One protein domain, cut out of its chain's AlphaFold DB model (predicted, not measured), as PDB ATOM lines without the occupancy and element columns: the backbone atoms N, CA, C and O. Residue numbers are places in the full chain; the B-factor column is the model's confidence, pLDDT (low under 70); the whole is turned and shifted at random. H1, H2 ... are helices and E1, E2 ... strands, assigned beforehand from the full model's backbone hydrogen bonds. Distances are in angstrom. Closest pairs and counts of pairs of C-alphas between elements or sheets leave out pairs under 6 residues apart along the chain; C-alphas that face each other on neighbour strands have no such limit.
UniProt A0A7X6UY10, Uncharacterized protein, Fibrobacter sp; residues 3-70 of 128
ATOM      1  N   GLN A   3       4.328 -30.387  35.561       76.56
ATOM      2  CA  GLN A   3       3.540 -29.351  36.221       76.56
ATOM      3  C   GLN A   3       3.588 -29.572  37.731       76.56
ATOM      4  O   GLN A   3       3.300 -30.667  38.209       76.56
ATOM      5  N   ILE A   4       3.965 -28.531  38.465       80.56
ATOM      6  CA  ILE A   4       4.096 -28.545  39.919       80.56
ATOM      7  C   ILE A   4       3.247 -27.407  40.466       80.56
ATOM      8  O   ILE A   4       3.351 -26.264  40.015       80.56
ATOM      9  N   GLN A   5       2.404 -27.731  41.440       81.69
ATOM     10  CA  GLN A   5       1.621 -26.741  42.161       81.69
ATOM     11  C   GLN A   5       2.412 -26.276  43.384       81.69
ATOM     12  O   GLN A   5       2.797 -27.077  44.232       81.69
ATOM     13  N   PHE A   6       2.644 -24.973  43.472       80.75
ATOM     14  CA  PHE A   6       3.318 -24.331  44.592       80.75
ATOM     15  C   PHE A   6       2.294 -23.605  45.451       80.75
ATOM     16  O   PHE A   6       1.552 -22.765  44.944       80.75
ATOM     17  N   LEU A   7       2.292 -23.881  46.753       82.69
ATOM     18  CA  LEU A   7       1.585 -23.083  47.748       82.69
ATOM     19  C   LEU A   7       2.612 -22.261  48.522       82.69
ATOM     20  O   LEU A   7       3.456 -22.813  49.221       82.69
ATOM     21  N   CYS A   8       2.535 -20.937  48.423       81.38
ATOM     22  CA  CYS A   8       3.427 -20.068  49.176       81.38
ATOM     23  C   CYS A   8       3.107 -20.146  50.684       81.38
ATOM     24  O   CYS A   8       1.982 -19.821  51.073       81.38
ATOM     25  N   PRO A   9       4.059 -20.506  51.564       81.38
ATOM     26  CA  PRO A   9       3.819 -20.551  53.003       81.38
ATOM     27  C   PRO A   9       3.531 -19.163  53.592       81.38
ATOM     28  O   PRO A   9       2.683 -19.073  54.484       81.38
ATOM     29  N   ALA A  10       4.146 -18.109  53.040       80.06
ATOM     30  CA  ALA A  10       4.021 -16.731  53.509       80.06
ATOM     31  C   ALA A  10       2.673 -16.081  53.149       80.06
ATOM     32  O   ALA A  10       1.984 -15.564  54.022       80.06
ATOM     33  N   CYS A  11       2.255 -16.126  51.877       81.56
ATOM     34  CA  CYS A  11       1.031 -15.440  51.422       81.56
ATOM     35  C   CYS A  11      -0.115 -16.373  51.001       81.56
ATOM     36  O   CYS A  11      -1.148 -15.896  50.539       81.56
ATOM     37  N   LYS A  12       0.066 -17.696  51.120       85.00
ATOM     38  CA  LYS A  12      -0.892 -18.737  50.695       85.00
ATOM     39  C   LYS A  12      -1.296 -18.669  49.218       85.00
ATOM     40  O   LYS A  12      -2.258 -19.314  48.809       85.00
ATOM     41  N   PHE A  13      -0.549 -17.923  48.404       83.00
ATOM     42  CA  PHE A  13      -0.760 -17.866  46.967       83.00
ATOM     43  C   PHE A  13      -0.437 -19.218  46.333       83.00
ATOM     44  O   PHE A  13       0.617 -19.796  46.610       83.00
ATOM     45  N   VAL A  14      -1.340 -19.695  45.478       84.38
ATOM     46  CA  VAL A  14      -1.165 -20.931  44.716       84.38
ATOM     47  C   VAL A  14      -0.716 -20.575  43.306       84.38
ATOM     48  O   VAL A  14      -1.372 -19.791  42.621       84.38
ATOM     49  N   SER A  15       0.395 -21.155  42.867       81.56
ATOM     50  CA  SER A  15       0.918 -20.980  41.514       81.56
ATOM     51  C   SER A  15       1.196 -22.310  40.838       81.56
ATOM     52  O   SER A  15       1.754 -23.213  41.457       81.56
ATOM     53  N   ASP A  16       0.877 -22.390  39.550       83.81
ATOM     54  CA  ASP A  16       1.222 -23.522  38.700       83.81
ATOM     55  C   ASP A  16       2.520 -23.225  37.946       83.81
ATOM     56  O   ASP A  16       2.619 -22.258  37.181       83.81
ATOM     57  N   VAL A  17       3.523 -24.069  38.163       78.94
ATOM     58  CA  VAL A  17       4.841 -23.965  37.538       78.94
ATOM     59  C   VAL A  17       5.017 -25.122  36.571       78.94
ATOM     60  O   VAL A  17       4.837 -26.280  36.939       78.94
ATOM     61  N   SER A  18       5.368 -24.809  35.326       79.62
ATOM     62  CA  SER A  18       5.715 -25.806  34.314       79.62
ATOM     63  C   SER A  18       7.215 -25.781  34.057       79.62
ATOM     64  O   SER A  18       7.749 -24.769  33.600       79.62
ATOM     65  N   VAL A  19       7.881 -26.900  34.333       77.81
ATOM     66  CA  VAL A  19       9.329 -27.064  34.154       77.81
ATOM     67  C   VAL A  19       9.601 -28.031  33.003       77.81
ATOM     68  O   VAL A  19       8.895 -29.033  32.832       77.81
ATOM     69  N   GLU A  20      10.601 -27.733  32.177       71.75
ATOM     70  CA  GLU A  20      10.910 -28.545  30.995       71.75
ATOM     71  C   GLU A  20      11.445 -29.934  31.373       71.75
ATOM     72  O   GLU A  20      10.965 -30.943  30.841       71.75
ATOM     73  N   SER A  21      12.345 -29.996  32.358       69.50
ATOM     74  CA  SER A  21      12.954 -31.218  32.887       69.50
ATOM     75  C   SER A  21      12.479 -31.539  34.310       69.50
ATOM     76  O   SER A  21      12.071 -30.658  35.067       69.50
ATOM     77  N   ALA A  22      12.514 -32.825  34.678       66.69
ATOM     78  CA  ALA A  22      12.333 -33.234  36.069       66.69
ATOM     79  C   ALA A  22      13.554 -32.763  36.869       66.69
ATOM     80  O   ALA A  22      14.669 -33.211  36.607       66.69
ATOM     81  N   SER A  23      13.339 -31.836  37.799       67.44
ATOM     82  CA  SER A  23      14.374 -31.318  38.695       67.44
ATOM     83  C   SER A  23      14.000 -31.683  40.124       67.44
ATOM     84  O   SER A  23      12.841 -31.540  40.506       67.44
ATOM     85  N   GLU A  24      14.962 -32.176  40.901       72.25
ATOM     86  CA  GLU A  24      14.738 -32.551  42.305       72.25
ATOM     87  C   GLU A  24      14.564 -31.323  43.206       72.25
ATOM     88  O   GLU A  24      13.853 -31.390  44.206       72.25
ATOM     89  N   VAL A  25      15.180 -30.201  42.815       76.06
ATOM     90  CA  VAL A  25      15.139 -28.913  43.512       76.06
ATOM     91  C   VAL A  25      14.710 -27.827  42.531       76.06
ATOM     92  O   VAL A  25      15.237 -27.748  41.420       76.06
ATOM     93  N   ILE A  26      13.781 -26.970  42.947       77.88
ATOM     94  CA  ILE A  26      13.368 -25.782  42.190       77.88
ATOM     95  C   ILE A  26      13.398 -24.586  43.128       77.88
ATOM     96  O   ILE A  26      12.746 -24.610  44.165       77.88
ATOM     97  N   VAL A  27      14.113 -23.531  42.745       80.62
ATOM     98  CA  VAL A  27      14.152 -22.263  43.485       80.62
ATOM     99  C   VAL A  27      13.437 -21.198  42.666       80.62
ATOM    100  O   VAL A  27      13.707 -21.035  41.477       80.62
ATOM    101  N   MET A  28      12.508 -20.477  43.286       79.69
ATOM    102  CA  MET A  28      11.729 -19.433  42.626       79.69
ATOM    103  C   MET A  28      11.245 -18.381  43.621       79.69
ATOM    104  O   MET A  28      11.063 -18.662  44.797       79.69
ATOM    105  N   ALA A  29      10.951 -17.174  43.148       80.56
ATOM    106  CA  ALA A  29      10.246 -16.186  43.960       80.56
ATOM    107  C   ALA A  29       8.728 -16.378  43.836       80.56
ATOM    108  O   ALA A  29       8.206 -16.594  42.738       80.56
ATOM    109  N   CYS A  30       7.999 -16.241  44.945       81.88
ATOM    110  CA  CYS A  30       6.542 -16.210  44.918       81.88
ATOM    111  C   CYS A  30       6.045 -15.114  43.959       81.88
ATOM    112  O   CYS A  30       6.477 -13.963  44.035       81.88
ATOM    113  N   ALA A  31       5.082 -15.435  43.090       81.38
ATOM    114  CA  ALA A  31       4.523 -14.474  42.138       81.38
ATOM    115  C   ALA A  31       3.932 -13.228  42.825       81.38
ATOM    116  O   ALA A  31       4.044 -12.124  42.285       81.38
ATOM    117  N   HIS A  32       3.335 -13.430  44.006       82.12
ATOM    118  CA  HIS A  32       2.572 -12.437  44.754       82.12
ATOM    119  C   HIS A  32       3.446 -11.643  45.735       82.12
ATOM    120  O   HIS A  32       3.657 -10.453  45.530       82.12
ATOM    121  N   CYS A  33       4.001 -12.287  46.767       80.31
ATOM    122  CA  CYS A  33       4.768 -11.602  47.818       80.31
ATOM    123  C   CYS A  33       6.277 -11.515  47.555       80.31
ATOM    124  O   CYS A  33       6.999 -10.968  48.377       80.31
ATOM    125  N   LYS A  34       6.765 -12.076  46.439       80.19
ATOM    126  CA  LYS A  34       8.196 -12.156  46.087       80.19
ATOM    127  C   LYS A  34       9.080 -12.917  47.082       80.19
ATOM    128  O   LYS A  34      10.275 -13.016  46.833       80.19
ATOM    129  N   THR A  35       8.501 -13.520  48.124       79.25
ATOM    130  CA  THR A  35       9.214 -14.396  49.060       79.25
ATOM    131  C   THR A  35       9.967 -15.485  48.290       79.25
ATOM    132  O   THR A  35       9.357 -16.122  47.421       79.25
ATOM    133  N   PRO A  36      11.259 -15.696  48.574       81.19
ATOM    134  CA  PRO A  36      12.025 -16.782  47.994       81.19
ATOM    135  C   PRO A  36      11.501 -18.139  48.468       81.19
ATOM    136  O   PRO A  36      11.327 -18.377  49.659       81.19
ATOM    137  N   LEU A  37      11.227 -19.024  47.517       83.94
ATOM    138  CA  LEU A  37      10.685 -20.355  47.744       83.94
ATOM    139  C   LEU A  37      11.615 -21.406  47.145       83.94
ATOM    140  O   LEU A  37      12.144 -21.228  46.046       83.94
ATOM    141  N   MET A  38      11.728 -22.536  47.829       83.31
ATOM    142  CA  MET A  38      12.336 -23.750  47.303       83.31
ATOM    143  C   MET A  38      11.335 -24.887  47.365       83.31
ATOM    144  O   MET A  38      10.634 -25.067  48.356       83.31
ATOM    145  N   TRP A  39      11.293 -25.669  46.299       79.62
ATOM    146  CA  TRP A  39      10.579 -26.927  46.253       79.62
ATOM    147  C   TRP A  39      11.570 -28.072  46.196       79.62
ATOM    148  O   TRP A  39      12.476 -28.069  45.360       79.62
ATOM    149  N   TYR A  40      11.389 -29.023  47.106       79.56
ATOM    150  CA  TYR A  40      12.216 -30.212  47.245       79.56
ATOM    151  C   TYR A  40      11.322 -31.383  47.658       79.56
ATOM    152  O   TYR A  40      10.550 -31.273  48.607       79.56
ATOM    153  N   HIS A  41      11.374 -32.488  46.910       73.69
ATOM    154  CA  HIS A  41      10.584 -33.706  47.167       73.69
ATOM    155  C   HIS A  41       9.070 -33.507  47.406       73.69
ATOM    156  O   HIS A  41       8.447 -34.276  48.134       73.69
ATOM    157  N   GLY A  42       8.441 -32.529  46.749       72.06
ATOM    158  CA  GLY A  42       6.994 -32.302  46.868       72.06
ATOM    159  C   GLY A  42       6.582 -31.303  47.950       72.06
ATOM    160  O   GLY A  42       5.408 -30.946  48.005       72.06
ATOM    161  N   GLU A  43       7.522 -30.803  48.751       73.31
ATOM    162  CA  GLU A  43       7.267 -29.794  49.781       73.31
ATOM    163  C   GLU A  43       7.829 -28.427  49.362       73.31
ATOM    164  O   GLU A  43       8.861 -28.344  48.694       73.31
ATOM    165  N   VAL A  44       7.117 -27.351  49.724       75.19
ATOM    166  CA  VAL A  44       7.511 -25.958  49.450       75.19
ATOM    167  C   VAL A  44       7.947 -25.301  50.751       75.19
ATOM    168  O   VAL A  44       7.156 -25.196  51.689       75.19
ATOM    169  N   PHE A  45       9.173 -24.793  50.768       77.75
ATOM    170  CA  PHE A  45       9.765 -24.093  51.898       77.75
ATOM    171  C   PHE A  45      10.062 -22.645  51.527       77.75
ATOM    172  O   PHE A  45      10.389 -22.336  50.380       77.75
ATOM    173  N   GLU A  46       9.936 -21.759  52.507       75.56
ATOM    174  CA  GLU A  46      10.552 -20.440  52.436       75.56
ATOM    175  C   GLU A  46      12.053 -20.608  52.647       75.56
ATOM    176  O   GLU A  46      12.464 -21.372  53.518       75.56
ATOM    177  N   VAL A  47      12.851 -19.945  51.817       71.81
ATOM    178  CA  VAL A  47      14.311 -20.011  51.898       71.81
ATOM    179  C   VAL A  47      14.828 -18.631  52.215       71.81
ATOM    180  O   VAL A  47      14.417 -17.659  51.578       71.81
ATOM    181  N   ASP A  48      15.729 -18.544  53.187       69.00
ATOM    182  CA  ASP A  48      16.352 -17.271  53.507       69.00
ATOM    183  C   ASP A  48      17.293 -16.844  52.367       69.00
ATOM    184  O   ASP A  48      17.923 -17.651  51.680       69.00
ATOM    185  N   SER A  49      17.408 -15.540  52.162       58.06
ATOM    186  CA  SER A  49      18.306 -14.916  51.189       58.06
ATOM    187  C   SER A  49      19.759 -15.416  51.291       58.06
ATOM    188  O   SER A  49      20.438 -15.551  50.271       58.06
ATOM    189  N   ILE A  50      20.208 -15.768  52.501       59.22
ATOM    190  CA  ILE A  50      21.536 -16.332  52.785       59.22
ATOM    191  C   ILE A  50      21.651 -17.778  52.273       59.22
ATOM    192  O   ILE A  50      22.667 -18.158  51.690       59.22
ATOM    193  N   GLU A  51      20.601 -18.581  52.432       59.00
ATOM    194  CA  GLU A  51      20.571 -19.980  51.994       59.00
ATOM    195  C   GLU A  51      20.510 -20.095  50.464       59.00
ATOM    196  O   GLU A  51      21.103 -21.003  49.884       59.00
ATOM    197  N   ILE A  52      19.877 -19.133  49.781       60.03
ATOM    198  CA  ILE A  52      19.904 -19.053  48.311       60.03
ATOM    199  C   ILE A  52      21.319 -18.811  47.787       60.03
ATOM    200  O   ILE A  52      21.706 -19.425  46.791       60.03
ATOM    201  N   ALA A  53      22.098 -17.946  48.443       58.16
ATOM    202  CA  ALA A  53      23.473 -17.667  48.035       58.16
ATOM    203  C   ALA A  53      24.363 -18.919  48.155       58.16
ATOM    204  O   ALA A  53      25.143 -19.213  47.249       58.16
ATOM    205  N   ASP A  54      24.188 -19.705  49.221       59.78
ATOM    206  CA  ASP A  54      24.899 -20.976  49.417       59.78
ATOM    207  C   ASP A  54      24.440 -22.062  48.416       59.78
ATOM    208  O   ASP A  54      25.251 -22.816  47.872       59.78
ATOM    209  N   LEU A  55      23.145 -22.106  48.081       58.75
ATOM    210  CA  LEU A  55      22.603 -23.019  47.065       58.75
ATOM    211  C   LEU A  55      23.103 -22.689  45.648       58.75
ATOM    212  O   LEU A  55      23.383 -23.598  44.863       58.75
ATOM    213  N   GLN A  56      23.272 -21.407  45.320       60.66
ATOM    214  CA  GLN A  56      23.847 -20.971  44.044       60.66
ATOM    215  C   GLN A  56      25.341 -21.310  43.926       60.66
ATOM    216  O   GLN A  56      25.800 -21.668  42.840       60.66
ATOM    217  N   GLN A  57      26.090 -21.275  45.034       57.84
ATOM    218  CA  GLN A  57      27.499 -21.683  45.058       57.84
ATOM    219  C   GLN A  57      27.694 -23.192  44.825       57.84
ATOM    220  O   GLN A  57      28.731 -23.603  44.307       57.84
ATOM    221  N   LYS A  58      26.691 -24.028  45.128       56.84
ATOM    222  CA  LYS A  58      26.764 -25.501  45.024       56.84
ATOM    223  C   LYS A  58      26.470 -26.080  43.629       56.84
ATOM    224  O   LYS A  58      26.183 -27.268  43.510       56.84
ATOM    225  N   HIS A  59      26.587 -25.288  42.560       51.97
ATOM    226  CA  HIS A  59      26.403 -25.733  41.166       51.97
ATOM    227  C   HIS A  59      25.026 -26.354  40.857       51.97
ATOM    228  O   HIS A  59      24.918 -27.295  40.063       51.97
ATOM    229  N   LEU A  60      23.949 -25.824  41.441       56.38
ATOM    230  CA  LEU A  60      22.601 -26.192  41.010       56.38
ATOM    231  C   LEU A  60      22.384 -25.704  39.570       56.38
ATOM    232  O   LEU A  60      22.525 -24.518  39.270       56.38
ATOM    233  N   LYS A  61      22.075 -26.629  38.654       51.50
ATOM    234  CA  LYS A  61      21.756 -26.281  37.265       51.50
ATOM    235  C   LYS A  61      20.466 -25.468  37.250       51.50
ATOM    236  O   LYS A  61      19.408 -25.993  37.582       51.50
ATOM    237  N   ALA A  62      20.558 -24.205  36.845       54.19
ATOM    238  CA  ALA A  62      19.387 -23.385  36.575       54.19
ATOM    239  C   ALA A  62      18.610 -23.998  35.401       54.19
ATOM    240  O   ALA A  62      19.179 -24.253  34.338       54.19
ATOM    241  N   VAL A  63      17.322 -24.263  35.610       49.31
ATOM    242  CA  VAL A  63      16.405 -24.733  34.569       49.31
ATOM    243  C   VAL A  63      15.402 -23.622  34.304       49.31
ATOM    244  O   VAL A  63      14.804 -23.086  35.236       49.31
ATOM    245  N   GLU A  64      15.229 -23.262  33.035       45.22
ATOM    246  CA  GLU A  64      14.206 -22.305  32.620       45.22
ATOM    247  C   GLU A  64      12.812 -22.942  32.750       45.22
ATOM    248  O   GLU A  64      12.587 -24.100  32.388       45.22
ATOM    249  N   GLY A  65      11.861 -22.194  33.312       51.28
ATOM    250  CA  GLY A  65      10.497 -22.657  33.553       51.28
ATOM    251  C   GLY A  65       9.485 -21.527  33.405       51.28
ATOM    252  O   GLY A  65       9.809 -20.351  33.571       51.28
ATOM    253  N   TYR A  66       8.241 -21.888  33.094       49.56
ATOM    254  CA  TYR A  66       7.159 -20.937  32.852       49.56
ATOM    255  C   TYR A  66       6.171 -20.947  34.024       49.56
ATOM    256  O   TYR A  66       5.682 -21.999  34.440       49.56
ATOM    257  N   LEU A  67       5.867 -19.756  34.545       49.91
ATOM    258  CA  LEU A  67       4.948 -19.543  35.663       49.91
ATOM    259  C   LEU A  67       3.578 -19.096  35.147       49.91
ATOM    260  O   LEU A  67       3.469 -18.040  34.519       49.91
ATOM    261  N   LYS A  68       2.523 -19.858  35.447       48.03
ATOM    262  CA  LYS A  68       1.143 -19.470  35.136       48.03
ATOM    263  C   LYS A  68       0.460 -18.962  36.404       48.03
ATOM    264  O   LYS A  68       0.236 -19.703  37.355       48.03
ATOM    265  N   VAL A  69       0.150 -17.668  36.421       48.19
ATOM    266  CA  VAL A  69      -0.528 -16.993  37.538       48.19
ATOM    267  C   VAL A  69      -2.037 -17.071  37.295       48.19
ATOM    268  O   VAL A  69      -2.519 -16.571  36.279       48.19
ATOM    269  N   HIS A  70      -2.781 -17.719  38.193       44.81
ATOM    270  CA  HIS A  70      -4.243 -17.745  38.130       44.81
ATOM    271  C   HIS A  70      -4.830 -16.453  38.722       44.81
ATOM    272  O   HIS A  70      -4.403 -15.977  39.772       44.81
TER     273      HIS A  70
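What this domain is: This is residues 3 to 70 of the 128 residues of an uncharacterized protein of Fibrobacter sp (UniProt A0A7X6UY10). What is the overall shape? Two small three-stranded sheets, E1 E2 E6 and E3 E4 E5, stand face to face as a sandwich with their strands crossed, and the short helix H1 lies off to one side, where it only grazes the sheet E3 E4 E5. What is it built of? The printed part has 68 residues with six named strands and one named helix, in the order E1 E2 E3 E4 E5 H1 E6, and its class is mixed, helices and strands. Both sheets are antiparallel, in the orders E1 - E2 - E6 and E3 - E4 - E5. How large is it? It is compact, with a radius of gyration of the C-alphas of 11.4 A and spans of 32 by 25 by 18 A.

How they stand to each other: How does the first sheet pair? E1, residues 3 to 7, and E2, residues 14 to 19, are an antiparallel hairpin at 150 degrees, with N 6 and O 15 2.8 A apart. E6, residues 65 to 68, is antiparallel to E2 at 149 degrees, with N 66 and O 18 3.0 A apart. How does the second sheet pair? E3, residues 25 to 29, E4, residues 36 to 40, and E5, residues 43 to 46, form a meander, each strand the antiparallel neighbour of the one before. N 37 and O 28 of the hairpin E3 and E4 are 2.7 A apart, and N 45 and O 38 of the hairpin E4 and E5 are 2.8 A apart. How do the sheets meet? The parts that face each other are 10.5 A centre to centre, with best planes 12 degrees apart and strands at 56 degrees. The closest C-alphas of E1 and E5 are those of Phe 6 and Val 44, 6.6 A apart. Where is the helix? H1, residues 49 to 57, only grazes the sheet E3 E4 E5 with residues 49 to 56, and every O i to N i+4 pair in it is within hydrogen-bond range.

Where its parts are: Where does the first sheet lie? E1 begins at C-alpha 3, (3.540, -29.351, 36.221), and is 13.3 A long; E2 is 16.1 A long. E6 is 10.0 A long and ends at C-alpha 68, (1.143, -19.470, 35.136). How long are the other elements? E3 measures 13.6 A, E4 13.5 A and E5 10.3 A. H1 is 13.0 A long and ends at C-alpha 57, (27.499, -21.683, 45.058).

The domain as a whole: Which points are farthest apart? The C-alphas of Gln 57 and His 70 are, at 32.7 A. Are there cuts or long links? The printed part has no cut, and no link between its named elements is long. Where is confidence low? The mean pLDDT of the printed part is 70.5, and residues 21 to 23 and 48 to 70 are under 70.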